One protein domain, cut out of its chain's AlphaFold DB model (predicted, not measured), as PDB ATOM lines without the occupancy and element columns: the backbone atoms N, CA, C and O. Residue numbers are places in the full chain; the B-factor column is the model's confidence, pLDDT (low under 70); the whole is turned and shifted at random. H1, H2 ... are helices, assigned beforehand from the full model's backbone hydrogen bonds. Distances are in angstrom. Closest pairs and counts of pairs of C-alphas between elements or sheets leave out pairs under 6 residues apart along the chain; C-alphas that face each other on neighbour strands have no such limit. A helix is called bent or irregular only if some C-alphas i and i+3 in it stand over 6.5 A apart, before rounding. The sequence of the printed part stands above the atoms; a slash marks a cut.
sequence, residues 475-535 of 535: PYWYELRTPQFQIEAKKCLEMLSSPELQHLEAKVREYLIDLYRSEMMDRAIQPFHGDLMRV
ATOM      1  N   PRO A 475     298.790 160.645 232.436       80.19
ATOM      2  CA  PRO A 475     297.891 159.562 232.823       80.19
ATOM      3  C   PRO A 475     297.465 159.728 234.288       80.19
ATOM      4  O   PRO A 475     298.231 160.228 235.108       80.19
ATOM      5  N   TYR A 476     296.233 159.324 234.609       86.00
ATOM      6  CA  TYR A 476     295.652 159.460 235.953       86.00
ATOM      7  C   TYR A 476     295.625 160.903 236.481       86.00
ATOM      8  O   TYR A 476     295.581 161.131 237.689       86.00
ATOM      9  N   TRP A 477     295.605 161.907 235.591       88.12
ATOM     10  CA  TRP A 477     295.528 163.314 235.997       88.12
ATOM     11  C   TRP A 477     294.323 163.617 236.898       88.12
ATOM     12  O   TRP A 477     294.389 164.523 237.725       88.12
ATOM     13  N   TYR A 478     293.242 162.842 236.775       84.75
ATOM     14  CA  TYR A 478     292.035 162.957 237.595       84.75
ATOM     15  C   TYR A 478     292.226 162.510 239.054       84.75
ATOM     16  O   TYR A 478     291.380 162.804 239.896       84.75
ATOM     17  N   GLU A 479     293.327 161.826 239.376       89.25
ATOM     18  CA  GLU A 479     293.667 161.392 240.739       89.25
ATOM     19  C   GLU A 479     294.528 162.423 241.485       89.25
ATOM     20  O   GLU A 479     294.770 162.299 242.691       89.25
ATOM     21  N   LEU A 480     294.989 163.464 240.786       86.69
ATOM     22  CA  LEU A 480     295.827 164.503 241.366       86.69
ATOM     23  C   LEU A 480     295.029 165.331 242.374       86.69
ATOM     24  O   LEU A 480     294.012 165.939 242.057       86.69
ATOM     25  N   ARG A 481     295.553 165.421 243.598       89.38
ATOM     26  CA  ARG A 481     295.010 166.287 244.662       89.38
ATOM     27  C   ARG A 481     295.690 167.658 244.727       89.38
ATOM     28  O   ARG A 481     295.468 168.418 245.663       89.38
ATOM     29  N   THR A 482     296.570 167.950 243.774       91.38
ATOM     30  CA  THR A 482     297.345 169.194 243.699       91.38
ATOM     31  C   THR A 482     296.691 170.180 242.724       91.38
ATOM     32  O   THR A 482     295.878 169.776 241.892       91.38
ATOM     33  N   PRO A 483     297.082 171.471 242.734       86.69
ATOM     34  CA  PRO A 483     296.645 172.443 241.723       86.69
ATOM     35  C   PRO A 483     296.954 172.028 240.275       86.69
ATOM     36  O   PRO A 483     296.358 172.552 239.338       86.69
ATOM     37  N   GLN A 484     297.851 171.054 240.080       84.06
ATOM     38  CA  GLN A 484     298.131 170.465 238.773       84.06
ATOM     39  C   GLN A 484     296.895 169.799 238.164       84.06
ATOM     40  O   GLN A 484     296.776 169.805 236.944       84.06
ATOM     41  N   PHE A 485     295.944 169.314 238.973       87.81
ATOM     42  CA  PHE A 485     294.673 168.781 238.478       87.81
ATOM     43  C   PHE A 485     293.967 169.767 237.545       87.81
ATOM     44  O   PHE A 485     293.566 169.397 236.449       87.81
ATOM     45  N   GLN A 486     293.853 171.037 237.945       84.62
ATOM     46  CA  GLN A 486     293.158 172.052 237.148       84.62
ATOM     47  C   GLN A 486     293.891 172.339 235.834       84.62
ATOM     48  O   GLN A 486     293.259 172.524 234.795       84.62
ATOM     49  N   ILE A 487     295.225 172.343 235.878       86.69
ATOM     50  CA  ILE A 487     296.075 172.567 234.706       86.69
ATOM     51  C   ILE A 487     295.895 171.420 233.705       86.69
ATOM     52  O   ILE A 487     295.656 171.664 232.526       86.69
ATOM     53  N   GLU A 488     295.956 170.173 234.173       88.56
ATOM     54  CA  GLU A 488     295.769 168.991 233.326       88.56
ATOM     55  C   GLU A 488     294.329 168.863 232.818       88.56
ATOM     56  O   GLU A 488     294.124 168.517 231.659       88.56
ATOM     57  N   ALA A 489     293.332 169.200 233.642       84.06
ATOM     58  CA  ALA A 489     291.929 169.209 233.237       84.06
ATOM     59  C   ALA A 489     291.683 170.212 232.103       84.06
ATOM     60  O   ALA A 489     291.006 169.886 231.128       84.06
ATOM     61  N   LYS A 490     292.270 171.415 232.197       87.69
ATOM     62  CA  LYS A 490     292.193 172.426 231.136       87.69
ATOM     63  C   LYS A 490     292.873 171.945 229.854       87.69
ATOM     64  O   LYS A 490     292.267 172.041 228.794       87.69
ATOM     65  N   LYS A 491     294.080 171.379 229.950       84.69
ATOM     66  CA  LYS A 491     294.785 170.808 228.788       84.69
ATOM     67  C   LYS A 491     293.998 169.683 228.137       84.69
ATOM     68  O   LYS A 491     293.912 169.621 226.917       84.69
ATOM     69  N   CYS A 492     293.404 168.808 228.948       84.12
ATOM     70  CA  CYS A 492     292.551 167.743 228.451       84.12
ATOM     71  C   CYS A 492     291.394 168.344 227.655       84.12
ATOM     72  O   CYS A 492     291.252 168.004 226.490       84.12
ATOM     73  N   LEU A 493     290.655 169.301 228.229       83.81
ATOM     74  CA  LEU A 493     289.560 170.003 227.550       83.81
ATOM     75  C   LEU A 493     289.978 170.661 226.232       83.81
ATOM     76  O   LEU A 493     289.280 170.520 225.232       83.81
ATOM     77  N   GLU A 494     291.115 171.350 226.225       85.12
ATOM     78  CA  GLU A 494     291.650 172.018 225.039       85.12
ATOM     79  C   GLU A 494     291.973 171.005 223.930       85.12
ATOM     80  O   GLU A 494     291.516 171.155 222.793       85.12
ATOM     81  N   MET A 495     292.625 169.899 224.294       83.00
ATOM     82  CA  MET A 495     292.882 168.765 223.406       83.00
ATOM     83  C   MET A 495     291.584 168.102 222.912       83.00
ATOM     84  O   MET A 495     291.527 167.652 221.774       83.00
ATOM     85  N   LEU A 496     290.504 168.069 223.705       79.50
ATOM     86  CA  LEU A 496     289.197 167.564 223.243       79.50
ATOM     87  C   LEU A 496     288.565 168.464 222.185       79.50
ATOM     88  O   LEU A 496     287.874 167.982 221.286       79.50
ATOM     89  N   SER A 497     288.752 169.770 222.341       83.19
ATOM     90  CA  SER A 497     288.117 170.778 221.500       83.19
ATOM     91  C   SER A 497     288.858 171.039 220.190       83.19
ATOM     92  O   SER A 497     288.213 171.407 219.211       83.19
ATOM     93  N   SER A 498     290.177 170.824 220.152       87.12
ATOM     94  CA  SER A 498     291.009 171.114 218.984       87.12
ATOM     95  C   SER A 498     291.446 169.831 218.259       87.12
ATOM     96  O   SER A 498     292.220 169.051 218.821       87.12
ATOM     97  N   PRO A 499     291.013 169.602 217.003       84.50
ATOM     98  CA  PRO A 499     291.475 168.461 216.208       84.50
ATOM     99  C   PRO A 499     292.970 168.560 215.866       84.50
ATOM    100  O   PRO A 499     293.652 167.541 215.772       84.50
ATOM    101  N   GLU A 500     293.505 169.776 215.745       84.12
ATOM    102  CA  GLU A 500     294.929 170.019 215.493       84.12
ATOM    103  C   GLU A 500     295.791 169.519 216.655       84.12
ATOM    104  O   GLU A 500     296.787 168.828 216.438       84.12
ATOM    105  N   LEU A 501     295.374 169.794 217.897       78.31
ATOM    106  CA  LEU A 501     296.074 169.309 219.088       78.31
ATOM    107  C   LEU A 501     295.993 167.785 219.224       78.31
ATOM    108  O   LEU A 501     296.957 167.172 219.671       78.31
ATOM    109  N   GLN A 502     294.891 167.157 218.802       79.81
ATOM    110  CA  GLN A 502     294.778 165.692 218.769       79.81
ATOM    111  C   GLN A 502     295.739 165.075 217.751       79.81
ATOM    112  O   GLN A 502     296.390 164.072 218.044       79.81
ATOM    113  N   HIS A 503     295.861 165.678 216.566       81.81
ATOM    114  CA  HIS A 503     296.803 165.217 215.552       81.81
ATOM    115  C   HIS A 503     298.258 165.404 216.004       81.81
ATOM    116  O   HIS A 503     299.079 164.495 215.860       81.81
ATOM    117  N   LEU A 504     298.570 166.553 216.615       77.69
ATOM    118  CA  LEU A 504     299.884 166.823 217.193       77.69
ATOM    119  C   LEU A 504     300.219 165.820 218.306       77.69
ATOM    120  O   LEU A 504     301.326 165.291 218.335       77.69
ATOM    121  N   GLU A 505     299.264 165.517 219.188       78.69
ATOM    122  CA  GLU A 505     299.428 164.530 220.258       78.69
ATOM    123  C   GLU A 505     299.725 163.135 219.711       78.69
ATOM    124  O   GLU A 505     300.670 162.488 220.170       78.69
ATOM    125  N   ALA A 506     298.975 162.702 218.694       77.75
ATOM    126  CA  ALA A 506     299.193 161.416 218.046       77.75
ATOM    127  C   ALA A 506     300.600 161.337 217.438       77.75
ATOM    128  O   ALA A 506     301.309 160.354 217.665       77.75
ATOM    129  N   LYS A 507     301.032 162.401 216.751       81.06
ATOM    130  CA  LYS A 507     302.363 162.504 216.142       81.06
ATOM    131  C   LYS A 507     303.477 162.518 217.192       81.06
ATOM    132  O   LYS A 507     304.471 161.814 217.050       81.06
ATOM    133  N   VAL A 508     303.314 163.273 218.280       76.19
ATOM    134  CA  VAL A 508     304.273 163.291 219.400       76.19
ATOM    135  C   VAL A 508     304.351 161.919 220.067       76.19
ATOM    136  O   VAL A 508     305.446 161.450 220.371       76.19
ATOM    137  N   ARG A 509     303.214 161.243 220.270       71.94
ATOM    138  CA  ARG A 509     303.183 159.884 220.827       71.94
ATOM    139  C   ARG A 509     303.918 158.899 219.919       71.94
ATOM    140  O   ARG A 509     304.680 158.086 220.433       71.94
ATOM    141  N   GLU A 510     303.714 158.975 218.608       78.81
ATOM    142  CA  GLU A 510     304.429 158.152 217.628       78.81
ATOM    143  C   GLU A 510     305.944 158.387 217.699       78.81
ATOM    144  O   GLU A 510     306.693 157.436 217.915       78.81
ATOM    145  N   TYR A 511     306.390 159.649 217.693       74.75
ATOM    146  CA  TYR A 511     307.809 159.982 217.854       74.75
ATOM    147  C   TYR A 511     308.413 159.460 219.158       74.75
ATOM    148  O   TYR A 511     309.539 158.968 219.158       74.75
ATOM    149  N   LEU A 512     307.694 159.558 220.282       70.75
ATOM    150  CA  LEU A 512     308.172 159.024 221.561       70.75
ATOM    151  C   LEU A 512     308.316 157.500 221.526       70.75
ATOM    152  O   LEU A 512     309.269 156.961 222.089       70.75
ATOM    153  N   ILE A 513     307.371 156.810 220.885       74.44
ATOM    154  CA  ILE A 513     307.423 155.357 220.712       74.44
ATOM    155  C   ILE A 513     308.617 154.979 219.836       74.44
ATOM    156  O   ILE A 513     309.344 154.048 220.181       74.44
ATOM    157  N   ASP A 514     308.846 155.699 218.744       75.94
ATOM    158  CA  ASP A 514     309.960 155.422 217.840       75.94
ATOM    159  C   ASP A 514     311.311 155.719 218.485       75.94
ATOM    160  O   ASP A 514     312.219 154.897 218.378       75.94
ATOM    161  N   LEU A 515     311.419 156.805 219.255       73.69
ATOM    162  CA  LEU A 515     312.607 157.110 220.052       73.69
ATOM    163  C   LEU A 515     312.894 156.002 221.078       73.69
ATOM    164  O   LEU A 515     314.035 155.573 221.248       73.69
ATOM    165  N   TYR A 516     311.855 155.511 221.757       70.50
ATOM    166  CA  TYR A 516     311.994 154.401 222.696       70.50
ATOM    167  C   TYR A 516     312.430 153.114 221.985       70.50
ATOM    168  O   TYR A 516     313.304 152.401 222.476       70.50
ATOM    169  N   ARG A 517     311.858 152.819 220.812       78.69
ATOM    170  CA  ARG A 517     312.245 151.660 219.995       78.69
ATOM    171  C   ARG A 517     313.693 151.759 219.536       78.69
ATOM    172  O   ARG A 517     314.407 150.770 219.668       78.69
ATOM    173  N   SER A 518     314.138 152.919 219.049       74.00
ATOM    174  CA  SER A 518     315.532 153.117 218.645       74.00
ATOM    175  C   SER A 518     316.476 152.961 219.834       74.00
ATOM    176  O   SER A 518     317.453 152.232 219.732       74.00
ATOM    177  N   GLU A 519     316.141 153.531 220.995       74.62
ATOM    178  CA  GLU A 519     316.978 153.391 222.193       74.62
ATOM    179  C   GLU A 519     317.043 151.932 222.685       74.62
ATOM    180  O   GLU A 519     318.103 151.453 223.095       74.62
ATOM    181  N   MET A 520     315.928 151.197 222.637       71.62
ATOM    182  CA  MET A 520     315.903 149.771 222.981       71.62
ATOM    183  C   MET A 520     316.686 148.917 221.985       71.62
ATOM    184  O   MET A 520     317.389 148.003 222.415       71.62
ATOM    185  N   MET A 521     316.615 149.224 220.688       67.25
ATOM    186  CA  MET A 521     317.434 148.568 219.667       67.25
ATOM    187  C   MET A 521     318.922 148.854 219.887       67.25
ATOM    188  O   MET A 521     319.715 147.917 219.928       67.25
ATOM    189  N   ASP A 522     319.302 150.103 220.151       64.38
ATOM    190  CA  ASP A 522     320.693 150.477 220.428       64.38
ATOM    191  C   ASP A 522     321.239 149.757 221.670       64.38
ATOM    192  O   ASP A 522     322.359 149.237 221.662       64.38
ATOM    193  N   ARG A 523     320.435 149.648 222.737       67.06
ATOM    194  CA  ARG A 523     320.804 148.877 223.936       67.06
ATOM    195  C   ARG A 523     320.866 147.373 223.689       67.06
ATOM    196  O   ARG A 523     321.678 146.710 224.326       67.06
ATOM    197  N   ALA A 524     320.039 146.832 222.796       62.19
ATOM    198  CA  ALA A 524     320.091 145.423 222.404       62.19
ATOM    199  C   ALA A 524     321.311 145.107 221.520       62.19
ATOM    200  O   ALA A 524     321.829 143.994 221.571       62.19
ATOM    201  N   ILE A 525     321.809 146.087 220.760       60.66
ATOM    202  CA  ILE A 525     323.000 145.961 219.905       60.66
ATOM    203  C   ILE A 525     324.302 146.133 220.713       60.66
ATOM    204  O   ILE A 525     325.305 145.480 220.412       60.66
ATOM    205  N   GLN A 526     324.299 146.943 221.780       57.28
ATOM    206  CA  GLN A 526     325.472 147.165 222.641       57.28
ATOM    207  C   GLN A 526     326.152 145.904 223.223       57.28
ATOM    208  O   GLN A 526     327.385 145.869 223.200       57.28
ATOM    209  N   PRO A 527     325.452 144.860 223.716       56.44
ATOM    210  CA  PRO A 527     326.121 143.664 224.231       56.44
ATOM    211  C   PRO A 527     326.891 142.883 223.154       56.44
ATOM    212  O   PRO A 527     327.882 142.238 223.478       56.44
ATOM    213  N   PHE A 528     326.529 142.998 221.873       54.72
ATOM    214  CA  PHE A 528     327.229 142.287 220.795       54.72
ATOM    215  C   PHE A 528     328.548 142.948 220.375       54.72
ATOM    216  O   PHE A 528     329.424 142.274 219.840       54.72
ATOM    217  N   HIS A 529     328.738 144.244 220.641       52.84
ATOM    218  CA  HIS A 529     329.997 144.936 220.329       52.84
ATOM    219  C   HIS A 529     331.070 144.785 221.419       52.84
ATOM    220  O   HIS A 529     332.254 144.968 221.138       52.84
ATOM    221  N   GLY A 530     330.684 144.435 222.652       53.75
ATOM    222  CA  GLY A 530     331.624 144.227 223.758       53.75
ATOM    223  C   GLY A 530     332.419 142.920 223.662       53.75
ATOM    224  O   GLY A 530     333.590 142.894 224.040       53.75
ATOM    225  N   ASP A 531     331.810 141.866 223.114       53.06
ATOM    226  CA  ASP A 531     332.426 140.534 223.042       53.06
ATOM    227  C   ASP A 531     333.184 140.275 221.726       53.06
ATOM    228  O   ASP A 531     334.100 139.457 221.696       53.06
ATOM    229  N   LEU A 532     332.893 141.020 220.653       52.97
ATOM    230  CA  LEU A 532     333.589 140.893 219.360       52.97
ATOM    231  C   LEU A 532     334.960 141.591 219.305       52.97
ATOM    232  O   LEU A 532     335.755 141.297 218.419       52.97
ATOM    233  N   MET A 533     335.268 142.477 220.258       51.00
ATOM    234  CA  MET A 533     336.573 143.161 220.366       51.00
ATOM    235  C   MET A 533     337.485 142.535 221.434       51.00
ATOM    236  O   MET A 533     338.481 143.137 221.839       51.00
ATOM    237  N   ARG A 534     337.131 141.340 221.925       49.81
ATOM    238  CA  ARG A 534     337.858 140.615 222.977       49.81
ATOM    239  C   ARG A 534     338.453 139.284 222.502       49.81
ATOM    240  O   ARG A 534     338.629 138.383 223.322       49.81
ATOM    241  N   VAL A 535     338.754 139.178 221.207       45.19
ATOM    242  CA  VAL A 535     339.472 138.046 220.594       45.19
ATOM    243  C   VAL A 535     340.850 138.491 220.141       45.19
ATOM    244  O   VAL A 535     340.927 139.541 219.465       45.19
TER     245      VAL A 535
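What this domain is: This is residues 475 to 535 of the 535 residues of an uncharacterized protein of Spizellomyces sp. 'palustris' (UniProt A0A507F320). Residues 475 to 483 hook round into a short helix, H1, which meets the long helix H2 at a corner, like an L with unequal arms. Most of H2 sticks out as a bare arm, residues 506 to 531, and makes the length. The printed part has 61 residues with two named helices, H1 then H2, and no named strand; its class is all helix. It is extended, with a radius of gyration of the C-alphas of 19.6 A and spans of 60 by 29 by 11 A.

Where its parts are: H1, residues 484 to 497, begins at C-alpha 484 (298.131, 170.465, 238.773) and is 20.0 A long. H2, residues 499 to 531, is 50.0 A long and ends at C-alpha 531 (332.426, 140.534, 223.042). H2 is irregular, but only just: C-alphas 524 and 527 are 6.54 A apart.

How they stand to each other: H1 and H2 touch only at the corner by their tight link, residues 494 to 496 meeting 501 to 502; the closest C-alphas, of Met 495 and Leu 501, are 5.4 A apart. They run opposite ways at a steep tilt of 68 degrees, only just short of about perpendicular. Every O i to N i+4 pair is within hydrogen-bond range in H1, and 24 of 29 in H2.

The domain as a whole: The C-alphas farthest apart, of Ser 497 and Val 535, are 60.9 A apart. Residues 506 to 535 stand free. The printed part has no cut; mean pLDDT of the printed part is 75.3, and residues 521 to 535 are under 70.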